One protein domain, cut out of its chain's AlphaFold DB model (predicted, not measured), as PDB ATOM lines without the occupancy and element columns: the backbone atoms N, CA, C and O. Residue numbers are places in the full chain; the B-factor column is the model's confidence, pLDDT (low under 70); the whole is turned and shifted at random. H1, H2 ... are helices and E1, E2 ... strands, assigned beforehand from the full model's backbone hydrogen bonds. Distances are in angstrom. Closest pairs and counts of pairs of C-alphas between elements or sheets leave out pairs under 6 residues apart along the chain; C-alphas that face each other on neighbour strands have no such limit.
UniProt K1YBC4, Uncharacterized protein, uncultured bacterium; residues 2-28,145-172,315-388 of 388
ATOM      1  N   LEU A   2     -39.625  23.409 -65.023       34.00
ATOM      2  CA  LEU A   2     -39.655  24.414 -63.947       34.00
ATOM      3  C   LEU A   2     -38.281  25.081 -63.811       34.00
ATOM      4  O   LEU A   2     -37.424  24.645 -63.052       34.00
ATOM      5  N   SER A   3     -38.088  26.139 -64.592       32.19
ATOM      6  CA  SER A   3     -37.050  27.148 -64.383       32.19
ATOM      7  C   SER A   3     -37.688  28.519 -64.614       32.19
ATOM      8  O   SER A   3     -37.508  29.145 -65.661       32.19
ATOM      9  N   ALA A   4     -38.519  28.967 -63.675       37.41
ATOM     10  CA  ALA A   4     -38.940  30.360 -63.670       37.41
ATOM     11  C   ALA A   4     -37.746  31.190 -63.181       37.41
ATOM     12  O   ALA A   4     -37.243  30.990 -62.079       37.41
ATOM     13  N   ARG A   5     -37.232  32.055 -64.061       38.44
ATOM     14  CA  ARG A   5     -36.137  32.990 -63.786       38.44
ATOM     15  C   ARG A   5     -36.573  33.971 -62.702       38.44
ATOM     16  O   ARG A   5     -37.239  34.955 -63.004       38.44
ATOM     17  N   ASP A   6     -36.171  33.707 -61.469       41.44
ATOM     18  CA  ASP A   6     -36.372  34.626 -60.359       41.44
ATOM     19  C   ASP A   6     -35.154  35.558 -60.179       41.44
ATOM     20  O   ASP A   6     -34.004  35.161 -60.398       41.44
ATOM     21  N   ARG A   7     -35.411  36.828 -59.840       38.34
ATOM     22  CA  ARG A   7     -34.393  37.885 -59.665       38.34
ATOM     23  C   ARG A   7     -33.875  37.979 -58.225       38.34
ATOM     24  O   ARG A   7     -32.814  38.563 -58.024       38.34
ATOM     25  N   LEU A   8     -34.565  37.385 -57.247       40.75
ATOM     26  CA  LEU A   8     -34.125  37.349 -55.843       40.75
ATOM     27  C   LEU A   8     -33.285  36.104 -55.531       40.75
ATOM     28  O   LEU A   8     -32.202  36.217 -54.954       40.75
ATOM     29  N   THR A   9     -33.683  34.933 -56.030       45.56
ATOM     30  CA  THR A   9     -32.792  33.774 -56.162       45.56
ATOM     31  C   THR A   9     -32.164  33.823 -57.540       45.56
ATOM     32  O   THR A   9     -32.661  33.215 -58.483       45.56
ATOM     33  N   ASN A  10     -31.091  34.596 -57.687       41.28
ATOM     34  CA  ASN A  10     -30.357  34.689 -58.942       41.28
ATOM     35  C   ASN A  10     -29.892  33.271 -59.347       41.28
ATOM     36  O   ASN A  10     -28.830  32.811 -58.931       41.28
ATOM     37  N   TYR A  11     -30.687  32.560 -60.155       46.94
ATOM     38  CA  TYR A  11     -30.340  31.249 -60.717       46.94
ATOM     39  C   TYR A  11     -29.070  31.337 -61.576       46.94
ATOM     40  O   TYR A  11     -28.445  30.325 -61.863       46.94
ATOM     41  N   SER A  12     -28.642  32.556 -61.924       45.00
ATOM     42  CA  SER A  12     -27.329  32.868 -62.493       45.00
ATOM     43  C   SER A  12     -26.142  32.543 -61.570       45.00
ATOM     44  O   SER A  12     -25.017  32.474 -62.051       45.00
ATOM     45  N   LYS A  13     -26.369  32.333 -60.263       53.31
ATOM     46  CA  LYS A  13     -25.336  32.040 -59.249       53.31
ATOM     47  C   LYS A  13     -25.394  30.611 -58.693       53.31
ATOM     48  O   LYS A  13     -24.639  30.293 -57.781       53.31
ATOM     49  N   ILE A  14     -26.293  29.763 -59.196       60.28
ATOM     50  CA  ILE A  14     -26.410  28.351 -58.803       60.28
ATOM     51  C   ILE A  14     -26.113  27.513 -60.042       60.28
ATOM     52  O   ILE A  14     -26.724  27.719 -61.088       60.28
ATOM     53  N   SER A  15     -25.197  26.549 -59.931       69.50
ATOM     54  CA  SER A  15     -24.901  25.628 -61.035       69.50
ATOM     55  C   SER A  15     -26.193  25.009 -61.606       69.50
ATOM     56  O   SER A  15     -26.995  24.487 -60.822       69.50
ATOM     57  N   PRO A  16     -26.404  24.978 -62.941       78.44
ATOM     58  CA  PRO A  16     -27.605  24.395 -63.552       78.44
ATOM     59  C   PRO A  16     -27.895  22.962 -63.091       78.44
ATOM     60  O   PRO A  16     -29.052  22.581 -62.911       78.44
ATOM     61  N   LYS A  17     -26.840  22.182 -62.806       81.38
ATOM     62  CA  LYS A  17     -26.966  20.838 -62.227       81.38
ATOM     63  C   LYS A  17     -27.704  20.877 -60.885       81.38
ATOM     64  O   LYS A  17     -28.604  20.076 -60.658       81.38
ATOM     65  N   ARG A  18     -27.360  21.827 -60.010       82.44
ATOM     66  CA  ARG A  18     -27.946  21.997 -58.669       82.44
ATOM     67  C   ARG A  18     -29.370  22.540 -58.706       82.44
ATOM     68  O   ARG A  18     -30.157  22.181 -57.839       82.44
ATOM     69  N   VAL A  19     -29.729  23.311 -59.730       82.75
ATOM     70  CA  VAL A  19     -31.122  23.734 -59.954       82.75
ATOM     71  C   VAL A  19     -32.019  22.532 -60.253       82.75
ATOM     72  O   VAL A  19     -33.075  22.390 -59.645       82.75
ATOM     73  N   ASN A  20     -31.573  21.621 -61.122       85.38
ATOM     74  CA  ASN A  20     -32.337  20.414 -61.451       85.38
ATOM     75  C   ASN A  20     -32.595  19.524 -60.219       85.38
ATOM     76  O   ASN A  20     -33.663  18.934 -60.068       85.38
ATOM     77  N   PHE A  21     -31.629  19.472 -59.301       84.56
ATOM     78  CA  PHE A  21     -31.745  18.715 -58.060       84.56
ATOM     79  C   PHE A  21     -32.882  19.186 -57.146       84.56
ATOM     80  O   PHE A  21     -33.367  18.361 -56.374       84.56
ATOM     81  N   VAL A  22     -33.311  20.451 -57.226       86.88
ATOM     82  CA  VAL A  22     -34.430  20.975 -56.424       86.88
ATOM     83  C   VAL A  22     -35.717  20.234 -56.781       86.88
ATOM     84  O   VAL A  22     -36.360  19.664 -55.908       86.88
ATOM     85  N   GLY A  23     -36.055  20.159 -58.073       85.06
ATOM     86  CA  GLY A  23     -37.273  19.481 -58.531       85.06
ATOM     87  C   GLY A  23     -37.289  17.989 -58.187       85.06
ATOM     88  O   GLY A  23     -38.307  17.479 -57.734       85.06
ATOM     89  N   ILE A  24     -36.141  17.318 -58.329       87.50
ATOM     90  CA  ILE A  24     -35.986  15.897 -57.974       87.50
ATOM     91  C   ILE A  24     -36.150  15.677 -56.466       87.50
ATOM     92  O   ILE A  24     -36.694  14.671 -56.049       87.50
ATOM     93  N   GLN A  25     -35.657  16.580 -55.619       88.38
ATOM     94  CA  GLN A  25     -35.818  16.438 -54.165       88.38
ATOM     95  C   GLN A  25     -37.263  16.676 -53.740       88.38
ATOM     96  O   GLN A  25     -37.825  15.900 -52.968       88.38
ATOM     97  N   GLN A  26     -37.883  17.707 -54.305       86.62
ATOM     98  CA  GLN A  26     -39.256  18.065 -53.977       86.62
ATOM     99  C   GLN A  26     -40.264  16.995 -54.418       86.62
ATOM    100  O   GLN A  26     -41.256  16.787 -53.730       86.62
ATOM    101  N   SER A  27     -39.987  16.222 -55.479       84.62
ATOM    102  CA  SER A  27     -40.862  15.105 -55.878       84.62
ATOM    103  C   SER A  27     -40.846  13.905 -54.921       84.62
ATOM    104  O   SER A  27     -41.681  13.018 -55.068       84.62
ATOM    105  N   HIS A  28     -39.917  13.861 -53.960       86.12
ATOM    106  CA  HIS A  28     -39.834  12.823 -52.921       86.12
ATOM    107  C   HIS A  28     -40.135  13.372 -51.519       86.12
ATOM    108  O   HIS A  28     -39.947  12.665 -50.532       86.12
ATOM    109  N   VAL A 145     -34.470  26.604 -39.270       94.31
ATOM    110  CA  VAL A 145     -33.537  26.203 -38.207       94.31
ATOM    111  C   VAL A 145     -32.330  27.134 -38.159       94.31
ATOM    112  O   VAL A 145     -31.886  27.644 -39.193       94.31
ATOM    113  N   LYS A 146     -31.783  27.386 -36.961       94.88
ATOM    114  CA  LYS A 146     -30.528  28.137 -36.838       94.88
ATOM    115  C   LYS A 146     -29.340  27.207 -37.067       94.88
ATOM    116  O   LYS A 146     -28.998  26.415 -36.194       94.88
ATOM    117  N   THR A 147     -28.702  27.346 -38.223       95.31
ATOM    118  CA  THR A 147     -27.579  26.492 -38.629       95.31
ATOM    119  C   THR A 147     -26.234  27.176 -38.402       95.31
ATOM    120  O   THR A 147     -26.022  28.296 -38.871       95.31
ATOM    121  N   ALA A 148     -25.309  26.490 -37.734       95.06
ATOM    122  CA  ALA A 148     -23.892  26.835 -37.747       95.06
ATOM    123  C   ALA A 148     -23.213  26.170 -38.952       95.06
ATOM    124  O   ALA A 148     -23.381  24.973 -39.181       95.06
ATOM    125  N   LEU A 149     -22.450  26.948 -39.724       94.69
ATOM    126  CA  LEU A 149     -21.614  26.410 -40.795       94.69
ATOM    127  C   LEU A 149     -20.227  26.134 -40.225       94.69
ATOM    128  O   LEU A 149     -19.517  27.074 -39.867       94.69
ATOM    129  N   MET A 150     -19.881  24.860 -40.070       93.44
ATOM    130  CA  MET A 150     -18.669  24.433 -39.374       93.44
ATOM    131  C   MET A 150     -18.256  23.043 -39.840       93.44
ATOM    132  O   MET A 150     -19.105  22.164 -39.956       93.44
ATOM    133  N   GLU A 151     -16.954  22.845 -40.038       94.75
ATOM    134  CA  GLU A 151     -16.402  21.515 -40.281       94.75
ATOM    135  C   GLU A 151     -16.183  20.768 -38.968       94.75
ATOM    136  O   GLU A 151     -15.609  21.291 -38.013       94.75
ATOM    137  N   SER A 152     -16.648  19.527 -38.927       89.94
ATOM    138  CA  SER A 152     -16.519  18.618 -37.797       89.94
ATOM    139  C   SER A 152     -16.634  17.173 -38.278       89.94
ATOM    140  O   SER A 152     -16.969  16.909 -39.433       89.94
ATOM    141  N   THR A 153     -16.422  16.216 -37.380       89.31
ATOM    142  CA  THR A 153     -16.675  14.799 -37.673       89.31
ATOM    143  C   THR A 153     -18.131  14.534 -38.058       89.31
ATOM    144  O   THR A 153     -18.389  13.682 -38.901       89.31
ATOM    145  N   ALA A 154     -19.080  15.291 -37.498       86.25
ATOM    146  CA  ALA A 154     -20.505  15.140 -37.782       86.25
ATOM    147  C   ALA A 154     -20.928  15.715 -39.145       86.25
ATOM    148  O   ALA A 154     -21.988  15.366 -39.668       86.25
ATOM    149  N   THR A 155     -20.099  16.576 -39.743       92.94
ATOM    150  CA  THR A 155     -20.340  17.191 -41.058       92.94
ATOM    151  C   THR A 155     -19.446  16.618 -42.153       92.94
ATOM    152  O   THR A 155     -19.323  17.221 -43.217       92.94
ATOM    153  N   LEU A 156     -18.810  15.468 -41.903       90.56
ATOM    154  CA  LEU A 156     -17.953  14.808 -42.881       90.56
ATOM    155  C   LEU A 156     -18.726  14.558 -44.190       90.56
ATOM    156  O   LEU A 156     -19.849  14.051 -44.183       90.56
ATOM    157  N   GLU A 157     -18.107  14.919 -45.314       87.81
ATOM    158  CA  GLU A 157     -18.709  14.899 -46.653       87.81
ATOM    159  C   GLU A 157     -19.981  15.766 -46.788       87.81
ATOM    160  O   GLU A 157     -19.902  16.992 -46.845       87.81
ATOM    161  N   ASP A 158     -21.150  15.135 -46.928       87.69
ATOM    162  CA  ASP A 158     -22.467  15.782 -46.993       87.69
ATOM    163  C   ASP A 158     -23.300  15.457 -45.731       87.69
ATOM    164  O   ASP A 158     -24.521  15.606 -45.735       87.69
ATOM    165  N   SER A 159     -22.672  14.998 -44.644       94.25
ATOM    166  CA  SER A 159     -23.344  14.741 -43.363       94.25
ATOM    167  C   SER A 159     -23.722  16.038 -42.634       94.25
ATOM    168  O   SER A 159     -23.208  17.123 -42.918       94.25
ATOM    169  N   SER A 160     -24.648  15.935 -41.687       96.94
ATOM    170  CA  SER A 160     -25.044  17.027 -40.798       96.94
ATOM    171  C   SER A 160     -25.341  16.533 -39.389       96.94
ATOM    172  O   SER A 160     -25.606  15.349 -39.172       96.94
ATOM    173  N   ALA A 161     -25.345  17.473 -38.446       97.19
ATOM    174  CA  ALA A 161     -25.854  17.255 -37.101       97.19
ATOM    175  C   ALA A 161     -27.104  18.109 -36.878       97.19
ATOM    176  O   ALA A 161     -27.122  19.290 -37.242       97.19
ATOM    177  N   ILE A 162     -28.132  17.542 -36.254       97.81
ATOM    178  CA  ILE A 162     -29.355  18.265 -35.883       97.81
ATOM    179  C   ILE A 162     -29.652  18.088 -34.396       97.81
ATOM    180  O   ILE A 162     -29.286  17.089 -33.790       97.81
ATOM    181  N   SER A 163     -30.325  19.060 -33.793       97.62
ATOM    182  CA  SER A 163     -30.802  18.922 -32.415       97.62
ATOM    183  C   SER A 163     -31.961  17.926 -32.323       97.62
ATOM    184  O   SER A 163     -32.749  17.799 -33.263       97.62
ATOM    185  N   ALA A 164     -32.154  17.310 -31.153       97.25
ATOM    186  CA  ALA A 164     -33.340  16.489 -30.869       97.25
ATOM    187  C   ALA A 164     -34.665  17.248 -31.100       97.25
ATOM    188  O   ALA A 164     -35.663  16.694 -31.563       97.25
ATOM    189  N   LYS A 165     -34.665  18.567 -30.868       96.56
ATOM    190  CA  LYS A 165     -35.790  19.455 -31.196       96.56
ATOM    191  C   LYS A 165     -36.085  19.482 -32.699       96.56
ATOM    192  O   LYS A 165     -37.248  19.424 -33.086       96.56
ATOM    193  N   VAL A 166     -35.058  19.592 -33.541       97.38
ATOM    194  CA  VAL A 166     -35.223  19.562 -35.001       97.38
ATOM    195  C   VAL A 166     -35.667  18.187 -35.475       97.38
ATOM    196  O   VAL A 166     -36.567  18.120 -36.306       97.38
ATOM    197  N   ALA A 167     -35.109  17.115 -34.912       97.38
ATOM    198  CA  ALA A 167     -35.524  15.747 -35.213       97.38
ATOM    199  C   ALA A 167     -37.036  15.543 -35.003       97.38
ATOM    200  O   ALA A 167     -37.724  15.038 -35.889       97.38
ATOM    201  N   LYS A 168     -37.570  16.067 -33.891       96.94
ATOM    202  CA  LYS A 168     -39.008  16.067 -33.581       96.94
ATOM    203  C   LYS A 168     -39.847  17.018 -34.447       96.94
ATOM    204  O   LYS A 168     -41.030  16.804 -34.671       96.94
ATOM    205  N   LEU A 169     -39.279  18.114 -34.951       96.62
ATOM    206  CA  LEU A 169     -39.986  18.955 -35.932       96.62
ATOM    207  C   LEU A 169     -40.050  18.288 -37.314       96.62
ATOM    208  O   LEU A 169     -40.932  18.605 -38.113       96.62
ATOM    209  N   LEU A 170     -39.132  17.362 -37.588       96.50
ATOM    210  CA  LEU A 170     -39.093  16.541 -38.792       96.50
ATOM    211  C   LEU A 170     -39.871  15.224 -38.652       96.50
ATOM    212  O   LEU A 170     -39.725  14.357 -39.506       96.50
ATOM    213  N   THR A 171     -40.718  15.068 -37.628       96.06
ATOM    214  CA  THR A 171     -41.589  13.895 -37.494       96.06
ATOM    215  C   THR A 171     -42.481  13.741 -38.718       96.06
ATOM    216  O   THR A 171     -43.160  14.685 -39.144       96.06
ATOM    217  N   THR A 172     -42.481  12.533 -39.271       94.25
ATOM    218  CA  THR A 172     -43.266  12.137 -40.439       94.25
ATOM    219  C   THR A 172     -44.299  11.091 -40.058       94.25
ATOM    220  O   THR A 172     -44.128  10.352 -39.092       94.25
ATOM    221  N   ALA A 315     -37.340  12.126 -37.059       95.81
ATOM    222  CA  ALA A 315     -36.138  11.944 -37.867       95.81
ATOM    223  C   ALA A 315     -35.004  11.347 -37.019       95.81
ATOM    224  O   ALA A 315     -34.678  11.859 -35.948       95.81
ATOM    225  N   GLY A 316     -34.396  10.275 -37.514       95.88
ATOM    226  CA  GLY A 316     -33.318   9.543 -36.863       95.88
ATOM    227  C   GLY A 316     -31.947   9.776 -37.498       95.88
ATOM    228  O   GLY A 316     -31.798  10.381 -38.562       95.88
ATOM    229  N   MET A 317     -30.910   9.244 -36.848       95.31
ATOM    230  CA  MET A 317     -29.595   9.128 -37.481       95.31
ATOM    231  C   MET A 317     -29.693   8.221 -38.713       95.31
ATOM    232  O   MET A 317     -30.310   7.159 -38.664       95.31
ATOM    233  N   GLY A 318     -29.062   8.627 -39.811       94.69
ATOM    234  CA  GLY A 318     -29.138   7.934 -41.098       94.69
ATOM    235  C   GLY A 318     -30.278   8.407 -42.005       94.69
ATOM    236  O   GLY A 318     -30.236   8.132 -43.208       94.69
ATOM    237  N   ASP A 319     -31.244   9.172 -41.483       94.75
ATOM    238  CA  ASP A 319     -32.295   9.751 -42.314       94.75
ATOM    239  C   ASP A 319     -31.765  10.860 -43.221       94.75
ATOM    240  O   ASP A 319     -30.738  11.502 -42.978       94.75
ATOM    241  N   LYS A 320     -32.489  11.070 -44.323       93.38
ATOM    242  CA  LYS A 320     -32.108  12.000 -45.381       93.38
ATOM    243  C   LYS A 320     -32.820  13.334 -45.219       93.38
ATOM    244  O   LYS A 320     -34.044  13.400 -45.280       93.38
ATOM    245  N   GLY A 321     -32.033  14.399 -45.138       93.69
ATOM    246  CA  GLY A 321     -32.507  15.776 -45.104       93.69
ATOM    247  C   GLY A 321     -32.089  16.582 -46.329       93.69
ATOM    248  O   GLY A 321     -31.282  16.151 -47.164       93.69
ATOM    249  N   VAL A 322     -32.618  17.800 -46.410       93.44
ATOM    250  CA  VAL A 322     -32.172  18.821 -47.359       93.44
ATOM    251  C   VAL A 322     -32.055  20.152 -46.629       93.44
ATOM    252  O   VAL A 322     -33.042  20.665 -46.109       93.44
ATOM    253  N   PHE A 323     -30.864  20.743 -46.629       92.00
ATOM    254  CA  PHE A 323     -30.688  22.133 -46.224       92.00
ATOM    255  C   PHE A 323     -31.012  23.067 -47.400       92.00
ATOM    256  O   PHE A 323     -30.516  22.915 -48.526       92.00
ATOM    257  N   CYS A 324     -31.850  24.066 -47.123       89.12
ATOM    258  CA  CYS A 324     -32.381  25.006 -48.110       89.12
ATOM    259  C   CYS A 324     -33.077  24.278 -49.272       89.12
ATOM    260  O   CYS A 324     -34.029  23.549 -49.032       89.12
ATOM    261  N   ASN A 325     -32.641  24.468 -50.524       84.88
ATOM    262  CA  ASN A 325     -33.366  23.927 -51.680       84.88
ATOM    263  C   ASN A 325     -32.710  22.677 -52.286       84.88
ATOM    264  O   ASN A 325     -33.356  21.955 -53.044       84.88
ATOM    265  N   GLN A 326     -31.414  22.458 -52.050       86.12
ATOM    266  CA  GLN A 326     -30.630  21.509 -52.847       86.12
ATOM    267  C   GLN A 326     -29.455  20.841 -52.123       86.12
ATOM    268  O   GLN A 326     -28.745  20.054 -52.760       86.12
ATOM    269  N   MET A 327     -29.214  21.165 -50.849       91.81
ATOM    270  CA  MET A 327     -28.098  20.604 -50.085       91.81
ATOM    271  C   MET A 327     -28.562  19.336 -49.380       91.81
ATOM    272  O   MET A 327     -28.975  19.368 -48.225       91.81
ATOM    273  N   LYS A 328     -28.544  18.225 -50.118       92.19
ATOM    274  CA  LYS A 328     -28.847  16.906 -49.559       92.19
ATOM    275  C   LYS A 328     -27.880  16.587 -48.431       92.19
ATOM    276  O   LYS A 328     -26.698  16.905 -48.536       92.19
ATOM    277  N   THR A 329     -28.389  15.910 -47.419       94.50
ATOM    278  CA  THR A 329     -27.590  15.461 -46.294       94.50
ATOM    279  C   THR A 329     -28.124  14.160 -45.724       94.50
ATOM    280  O   THR A 329     -29.277  13.795 -45.968       94.50
ATOM    281  N   ILE A 330     -27.275  13.475 -44.971       95.88
ATOM    282  CA  ILE A 330     -27.666  12.431 -44.034       95.88
ATOM    283  C   ILE A 330     -27.442  12.984 -42.629       95.88
ATOM    284  O   ILE A 330     -26.414  13.616 -42.379       95.88
ATOM    285  N   PHE A 331     -28.393  12.777 -41.724       96.44
ATOM    286  CA  PHE A 331     -28.209  13.142 -40.322       96.44
ATOM    287  C   PHE A 331     -27.231  12.150 -39.684       96.44
ATOM    288  O   PHE A 331     -27.594  11.014 -39.385       96.44
ATOM    289  N   GLY A 332     -25.969  12.551 -39.541       95.19
ATOM    290  CA  GLY A 332     -24.918  11.730 -38.937       95.19
ATOM    291  C   GLY A 332     -24.936  11.770 -37.412       95.19
ATOM    292  O   GLY A 332     -24.453  10.843 -36.771       95.19
ATOM    293  N   GLU A 333     -25.519  12.819 -36.832       95.81
ATOM    294  CA  GLU A 333     -25.638  12.991 -35.387       95.81
ATOM    295  C   GLU A 333     -26.953  13.690 -35.026       95.81
ATOM    296  O   GLU A 333     -27.363  14.657 -35.677       95.81
ATOM    297  N   ILE A 334     -27.587  13.216 -33.951       96.88
ATOM    298  CA  ILE A 334     -28.651  13.939 -33.257       96.88
ATOM    299  C   ILE A 334     -28.125  14.317 -31.877       96.88
ATOM    300  O   ILE A 334     -27.877  13.442 -31.048       96.88
ATOM    301  N   PHE A 335     -27.932  15.612 -31.636       96.19
ATOM    302  CA  PHE A 335     -27.404  16.092 -30.363       96.19
ATOM    303  C   PHE A 335     -28.529  16.500 -29.403       96.19
ATOM    304  O   PHE A 335     -29.440  17.258 -29.746       96.19
ATOM    305  N   GLU A 336     -28.430  16.010 -28.168       94.56
ATOM    306  CA  GLU A 336     -29.359  16.325 -27.069       94.56
ATOM    307  C   GLU A 336     -28.970  17.613 -26.331       94.56
ATOM    308  O   GLU A 336     -29.808  18.333 -25.785       94.56
ATOM    309  N   ASN A 337     -27.673  17.929 -26.314       92.69
ATOM    310  CA  ASN A 337     -27.154  19.073 -25.580       92.69
ATOM    311  C   ASN A 337     -27.505  20.392 -26.274       92.69
ATOM    312  O   ASN A 337     -27.381  20.542 -27.488       92.69
ATOM    313  N   LYS A 338     -27.858  21.404 -25.482       92.88
ATOM    314  CA  LYS A 338     -28.114  22.751 -25.991       92.88
ATOM    315  C   LYS A 338     -26.803  23.427 -26.408       92.88
ATOM    316  O   LYS A 338     -26.032  23.879 -25.566       92.88
ATOM    317  N   ILE A 339     -26.585  23.536 -27.715       93.38
ATOM    318  CA  ILE A 339     -25.464  24.278 -28.301       93.38
ATOM    319  C   ILE A 339     -25.870  25.744 -28.459       93.38
ATOM    320  O   ILE A 339     -26.940  26.044 -28.990       93.38
ATOM    321  N   THR A 340     -25.025  26.679 -28.020       95.25
ATOM    322  CA  THR A 340     -25.310  28.120 -28.100       95.25
ATOM    323  C   THR A 340     -24.151  28.922 -28.672       95.25
ATOM    324  O   THR A 340     -22.992  28.652 -28.376       95.25
ATOM    325  N   SER A 341     -24.471  29.975 -29.426       91.38
ATOM    326  CA  SER A 341     -23.525  31.050 -29.758       91.38
ATOM    327  C   SER A 341     -23.076  31.817 -28.505       91.38
ATOM    328  O   SER A 341     -23.785  31.801 -27.499       91.38
ATOM    329  N   GLU A 342     -22.009  32.616 -28.613       91.25
ATOM    330  CA  GLU A 342     -21.563  33.556 -27.565       91.25
ATOM    331  C   GLU A 342     -22.687  34.488 -27.069       91.25
ATOM    332  O   GLU A 342     -22.814  34.754 -25.880       91.25
ATOM    333  N   SER A 343     -23.586  34.910 -27.964       89.44
ATOM    334  CA  SER A 343     -24.754  35.738 -27.614       89.44
ATOM    335  C   SER A 343     -25.921  34.964 -26.972       89.44
ATOM    336  O   SER A 343     -27.031  35.486 -26.879       89.44
ATOM    337  N   GLY A 344     -25.722  33.694 -26.604       92.12
ATOM    338  CA  GLY A 344     -26.726  32.833 -25.967       92.12
ATOM    339  C   GLY A 344     -27.791  32.249 -26.905       92.12
ATOM    340  O   GLY A 344     -28.680  31.531 -26.452       92.12
ATOM    341  N   LYS A 345     -27.731  32.529 -28.213       90.81
ATOM    342  CA  LYS A 345     -28.665  31.963 -29.202       90.81
ATOM    343  C   LYS A 345     -28.412  30.475 -29.427       90.81
ATOM    344  O   LYS A 345     -27.291  30.100 -29.756       90.81
ATOM    345  N   GLU A 346     -29.465  29.672 -29.321       95.00
ATOM    346  CA  GLU A 346     -29.443  28.234 -29.609       95.00
ATOM    347  C   GLU A 346     -29.149  27.942 -31.081       95.00
ATOM    348  O   GLU A 346     -29.698  28.599 -31.968       95.00
ATOM    349  N   ILE A 347     -28.289  26.953 -31.310       95.62
ATOM    350  CA  ILE A 347     -27.978  26.373 -32.613       95.62
ATOM    351  C   ILE A 347     -28.756  25.066 -32.733       95.62
ATOM    352  O   ILE A 347     -28.624  24.174 -31.900       95.62
ATOM    353  N   ASP A 348     -29.571  24.973 -33.776       97.00
ATOM    354  CA  ASP A 348     -30.474  23.849 -34.006       97.00
ATOM    355  C   ASP A 348     -29.866  22.806 -34.962       97.00
ATOM    356  O   ASP A 348     -30.320  21.661 -34.983       97.00
ATOM    357  N   ALA A 349     -28.863  23.201 -35.758       96.69
ATOM    358  CA  ALA A 349     -28.187  22.343 -36.725       96.69
ATOM    359  C   ALA A 349     -26.736  22.779 -36.995       96.69
ATOM    360  O   ALA A 349     -26.399  23.962 -36.900       96.69
ATOM    361  N   ILE A 350     -25.896  21.831 -37.407       96.44
ATOM    362  CA  ILE A 350     -24.522  22.055 -37.867       96.44
ATOM    363  C   ILE A 350     -24.375  21.432 -39.256       96.44
ATOM    364  O   ILE A 350     -24.755  20.279 -39.469       96.44
ATOM    365  N   PHE A 351     -23.838  22.197 -40.206       96.44
ATOM    366  CA  PHE A 351     -23.635  21.748 -41.583       96.44
ATOM    367  C   PHE A 351     -22.280  22.205 -42.133       96.44
ATOM    368  O   PHE A 351     -21.811  23.291 -41.790       96.44
ATOM    369  N   GLY A 352     -21.668  21.399 -43.002       94.88
ATOM    370  CA  GLY A 352     -20.363  21.698 -43.596       94.88
ATOM    371  C   GLY A 352     -20.417  22.912 -44.528       94.88
ATOM    372  O   GLY A 352     -21.245  22.995 -45.443       94.88
ATOM    373  N   TYR A 353     -19.515  23.871 -44.323       93.50
ATOM    374  CA  TYR A 353     -19.314  24.986 -45.246       93.50
ATOM    375  C   TYR A 353     -18.656  24.510 -46.548       93.50
ATOM    376  O   TYR A 353     -19.006  24.977 -47.637       93.50
ATOM    377  N   GLU A 354     -17.742  23.546 -46.460       92.06
ATOM    378  CA  GLU A 354     -17.089  22.930 -47.609       92.06
ATOM    379  C   GLU A 354     -18.106  22.254 -48.534       92.06
ATOM    380  O   GLU A 354     -18.031  22.414 -49.757       92.06
ATOM    381  N   SER A 355     -19.133  21.602 -47.975       90.88
ATOM    382  CA  SER A 355     -20.239  21.016 -48.739       90.88
ATOM    383  C   SER A 355     -20.950  22.078 -49.583       90.88
ATOM    384  O   SER A 355     -21.256  21.845 -50.749       90.88
ATOM    385  N   ILE A 356     -21.157  23.288 -49.056       90.31
ATOM    386  CA  ILE A 356     -21.745  24.412 -49.802       90.31
ATOM    387  C   ILE A 356     -20.784  24.897 -50.899       90.31
ATOM    388  O   ILE A 356     -21.178  25.027 -52.066       90.31
ATOM    389  N   ASN A 357     -19.520  25.130 -50.541       88.94
ATOM    390  CA  ASN A 357     -18.518  25.706 -51.436       88.94
ATOM    391  C   ASN A 357     -18.203  24.787 -52.628       88.94
ATOM    392  O   ASN A 357     -18.290  25.204 -53.784       88.94
ATOM    393  N   ALA A 358     -17.959  23.500 -52.375       88.62
ATOM    394  CA  ALA A 358     -17.673  22.502 -53.408       88.62
ATOM    395  C   ALA A 358     -18.843  22.292 -54.388       88.62
ATOM    396  O   ALA A 358     -18.671  21.787 -55.498       88.62
ATOM    397  N   ARG A 359     -20.063  22.674 -53.994       86.94
ATOM    398  CA  ARG A 359     -21.271  22.567 -54.822       86.94
ATOM    399  C   ARG A 359     -21.516  23.851 -55.630       86.94
ATOM    400  O   ARG A 359     -22.357  23.820 -56.531       86.94
ATOM    401  N   ILE A 360     -20.769  24.929 -55.352       87.62
ATOM    402  CA  ILE A 360     -20.864  26.256 -55.981       87.62
ATOM    403  C   ILE A 360     -22.304  26.782 -55.889       87.62
ATOM    404  O   ILE A 360     -22.967  27.085 -56.886       87.62
ATOM    405  N   VAL A 361     -22.827  26.797 -54.662       83.75
ATOM    406  CA  VAL A 361     -24.193  27.227 -54.363       83.75
ATOM    407  C   VAL A 361     -24.182  28.237 -53.224       83.75
ATOM    408  O   VAL A 361     -23.935  27.882 -52.083       83.75
ATOM    409  N   ASN A 362     -24.578  29.478 -53.502       85.19
ATOM    410  CA  ASN A 362     -24.632  30.521 -52.468       85.19
ATOM    411  C   ASN A 362     -26.003  30.651 -51.786       85.19
ATOM    412  O   ASN A 362     -26.151  31.445 -50.858       85.19
ATOM    413  N   SER A 363     -27.024  29.906 -52.234       84.25
ATOM    414  CA  SER A 363     -28.380  30.048 -51.692       84.25
ATOM    415  C   SER A 363     -28.489  29.760 -50.193       84.25
ATOM    416  O   SER A 363     -29.193  30.536 -49.556       84.25
ATOM    417  N   PRO A 364     -27.789  28.777 -49.585       89.62
ATOM    418  CA  PRO A 364     -27.879  28.586 -48.140       89.62
ATOM    419  C   PRO A 364     -27.426  29.803 -47.335       89.62
ATOM    420  O   PRO A 364     -28.109  30.220 -46.403       89.62
ATOM    421  N   ILE A 365     -26.326  30.434 -47.755       90.69
ATOM    422  CA  ILE A 365     -25.788  31.629 -47.100       90.69
ATOM    423  C   ILE A 365     -26.764  32.798 -47.261       90.69
ATOM    424  O   ILE A 365     -27.111  33.455 -46.282       90.69
ATOM    425  N   ILE A 366     -27.251  33.043 -48.481       90.31
ATOM    426  CA  ILE A 366     -28.172  34.153 -48.769       90.31
ATOM    427  C   ILE A 366     -29.496  33.964 -48.021       90.31
ATOM    428  O   ILE A 366     -29.961  34.889 -47.360       90.31
ATOM    429  N   MET A 367     -30.096  32.774 -48.089       91.62
ATOM    430  CA  MET A 367     -31.372  32.486 -47.431       91.62
ATOM    431  C   MET A 367     -31.234  32.549 -45.909       91.62
ATOM    432  O   MET A 367     -32.044  33.206 -45.264       91.62
ATOM    433  N   GLY A 368     -30.193  31.933 -45.339       92.44
ATOM    434  CA  GLY A 368     -29.966  31.914 -43.892       92.44
ATOM    435  C   GLY A 368     -29.689  33.300 -43.307       92.44
ATOM    436  O   GLY A 368     -30.279  33.680 -42.291       92.44
ATOM    437  N   THR A 369     -28.845  34.100 -43.968       93.56
ATOM    438  CA  THR A 369     -28.564  35.482 -43.539       93.56
ATOM    439  C   THR A 369     -29.792  36.376 -43.690       93.56
ATOM    440  O   THR A 369     -30.145  37.081 -42.746       93.56
ATOM    441  N   THR A 370     -30.508  36.293 -44.816       94.69
ATOM    442  CA  THR A 370     -31.743  37.064 -45.037       94.69
ATOM    443  C   THR A 370     -32.814  36.705 -44.010       94.69
ATOM    444  O   THR A 370     -33.386  37.598 -43.395       94.69
ATOM    445  N   ALA A 371     -33.052  35.414 -43.757       93.88
ATOM    446  CA  ALA A 371     -34.008  34.966 -42.747       93.88
ATOM    447  C   ALA A 371     -33.635  35.466 -41.342       93.88
ATOM    448  O   ALA A 371     -34.503  35.906 -40.591       93.88
ATOM    449  N   THR A 372     -32.341  35.469 -41.005       93.44
ATOM    450  CA  THR A 372     -31.851  36.008 -39.728       93.44
ATOM    451  C   THR A 372     -32.110  37.510 -39.607       93.44
ATOM    452  O   THR A 372     -32.552  37.969 -38.555       93.44
ATOM    453  N   LEU A 373     -31.866  38.283 -40.670       94.94
ATOM    454  CA  LEU A 373     -32.148  39.721 -40.681       94.94
ATOM    455  C   LEU A 373     -33.650  40.001 -40.555       94.94
ATOM    456  O   LEU A 373     -34.037  40.865 -39.775       94.94
ATOM    457  N   LEU A 374     -34.492  39.245 -41.266       94.00
ATOM    458  CA  LEU A 374     -35.950  39.375 -41.185       94.00
ATOM    459  C   LEU A 374     -36.477  39.080 -39.773       94.00
ATOM    460  O   LEU A 374     -37.329  39.821 -39.288       94.00
ATOM    461  N   ASP A 375     -35.941  38.066 -39.085       91.75
ATOM    462  CA  ASP A 375     -36.280  37.777 -37.682       91.75
ATOM    463  C   ASP A 375     -35.908  38.944 -36.749       91.75
ATOM    464  O   ASP A 375     -36.706  39.359 -35.906       91.75
ATOM    465  N   VAL A 376     -34.715  39.528 -36.923       92.69
ATOM    466  CA  VAL A 376     -34.265  40.679 -36.119       92.69
ATOM    467  C   VAL A 376     -35.132  41.913 -36.377       92.69
ATOM    468  O   VAL A 376     -35.603  42.532 -35.422       92.69
ATOM    469  N   ILE A 377     -35.382  42.247 -37.646       94.81
ATOM    470  CA  ILE A 377     -36.227  43.385 -38.037       94.81
ATOM    471  C   ILE A 377     -37.652  43.190 -37.509       94.81
ATOM    472  O   ILE A 377     -38.225  44.116 -36.941       94.81
ATOM    473  N   GLY A 378     -38.211  41.983 -37.633       93.69
ATOM    474  CA  GLY A 378     -39.542  41.660 -37.123       93.69
ATOM    475  C   GLY A 378     -39.653  41.873 -35.613       93.69
ATOM    476  O   GLY A 378     -40.587  42.524 -35.145       93.69
ATOM    477  N   LYS A 379     -38.663  41.409 -34.841       93.19
ATOM    478  CA  LYS A 379     -38.607  41.635 -33.386       93.19
ATOM    479  C   LYS A 379     -38.526  43.117 -33.028       93.19
ATOM    480  O   LYS A 379     -39.226  43.548 -32.112       93.19
ATOM    481  N   GLN A 380     -37.721  43.897 -33.750       95.19
ATOM    482  CA  GLN A 380     -37.624  45.345 -33.546       95.19
ATOM    483  C   GLN A 380     -38.936  46.061 -33.878       95.19
ATOM    484  O   GLN A 380     -39.402  46.870 -33.083       95.19
ATOM    485  N   ALA A 381     -39.576  45.724 -34.999       94.56
ATOM    486  CA  ALA A 381     -40.864  46.298 -35.379       94.56
ATOM    487  C   ALA A 381     -41.942  46.026 -34.316       94.56
ATOM    488  O   ALA A 381     -42.692  46.928 -33.944       94.56
ATOM    489  N   VAL A 382     -41.982  44.805 -33.769       94.94
ATOM    490  CA  VAL A 382     -42.894  44.446 -32.673       94.94
ATOM    491  C   VAL A 382     -42.568  45.208 -31.387       94.94
ATOM    492  O   VAL A 382     -43.495  45.618 -30.690       94.94
ATOM    493  N   ALA A 383     -41.289  45.399 -31.052       95.56
ATOM    494  CA  ALA A 383     -40.884  46.177 -29.880       95.56
ATOM    495  C   ALA A 383     -41.342  47.638 -29.994       95.56
ATOM    496  O   ALA A 383     -42.057  48.111 -29.113       95.56
ATOM    497  N   ILE A 384     -41.067  48.278 -31.136       95.62
ATOM    498  CA  ILE A 384     -41.494  49.650 -31.441       95.62
ATOM    499  C   ILE A 384     -43.019  49.772 -31.361       95.62
ATOM    500  O   ILE A 384     -43.531  50.669 -30.695       95.62
ATOM    501  N   TYR A 385     -43.761  48.845 -31.978       93.88
ATOM    502  CA  TYR A 385     -45.226  48.834 -31.920       93.88
ATOM    503  C   TYR A 385     -45.759  48.706 -30.484       93.88
ATOM    504  O   TYR A 385     -46.775  49.304 -30.137       93.88
ATOM    505  N   LYS A 386     -45.060  47.948 -29.629       94.94
ATOM    506  CA  LYS A 386     -45.388  47.776 -28.206       94.94
ATOM    507  C   LYS A 386     -44.838  48.894 -27.305       94.94
ATOM    508  O   LYS A 386     -44.989  48.785 -26.091       94.94
ATOM    509  N   GLY A 387     -44.208  49.929 -27.866       88.75
ATOM    510  CA  GLY A 387     -43.629  51.048 -27.117       88.75
ATOM    511  C   GLY A 387     -42.424  50.667 -26.250       88.75
ATOM    512  O   GLY A 387     -42.240  51.258 -25.188       88.75
ATOM    513  N   LYS A 388     -41.657  49.651 -26.659       71.56
ATOM    514  CA  LYS A 388     -40.439  49.184 -25.982       71.56
ATOM    515  C   LYS A 388     -39.174  49.555 -26.732       71.56
ATOM    516  O   LYS A 388     -39.216  49.548 -27.984       71.56
TER     517      LYS A 388
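What this domain is: This is residues 2 to 28, 145 to 172 and 315 to 388 of the 388 residues of an uncharacterized protein of uncultured bacterium (UniProt K1YBC4). A strongly twisted sheet of five strands has H2 standing up from one face and H3 on the opposite face, and the long helix H4 leads away as an arm whose residues 373 to 379 stick out. H1 grazes the sheet near E3 and E4. The printed part has 129 residues, with four named helices and five named strands in the order H1 E1 E2 H2 E3 E4 E5 H3 H4; the mixed sheet runs E1 E5 E2 E4 E3, and the class is mixed, helices and strands. It is only just compact, close to loose, with a radius of gyration of the C-alphas of 16.3 A and spans of 49 by 38 by 28 A.

How they stand to each other: Start at H1, residues 16 to 26, which only grazes the sheet with its residues 18 to 26. Edge strand E1, residues 147 to 149, is parallel to E5, residues 349 to 351; look at N 148 and O 349, 2.9 A apart. E5 is antiparallel to E2, residues 159 to 163, with N 350 and O 161 at 2.8 A. H2, residues 164 to 169, stands up from the sheet over E2, at a height of 7.9 A. E2 is parallel to E4, residues 327 to 335, with N 332 and O 160 at 2.8 A. E4 bends by 66 degrees at residue 332 and forms an antiparallel hairpin with edge strand E3, residues 320 to 323, where N 323 and O 327 are 2.8 A apart. H3, residues 353 to 359, is on the opposite face from H2, over none of the strands. H4, residues 363 to 385, is close to H3 but not clearly touching, the closest C-alphas being those of Ile 356 and Pro 364, 7.6 A. Every O i to N i+4 pair is within hydrogen-bond range in H2 and H4, against 5 of 7 in H1 and 2 of 3 in H3.

Where its parts are: Find C-alpha 16 at (-27.605, 24.395, -63.552); from there H1 runs 16.4 A to C-alpha 26. E4 covers 20.2 A, and H4 covers 32.1 A to C-alpha 385 at (-45.226, 48.834, -31.920).

The domain as a whole: Residues 29 to 144 and 173 to 314 are not printed, with C-alpha gaps of 20.9 A and 7.6 A. The link E4 to E5 is long, and residues 2 to 15 have pLDDT under 70.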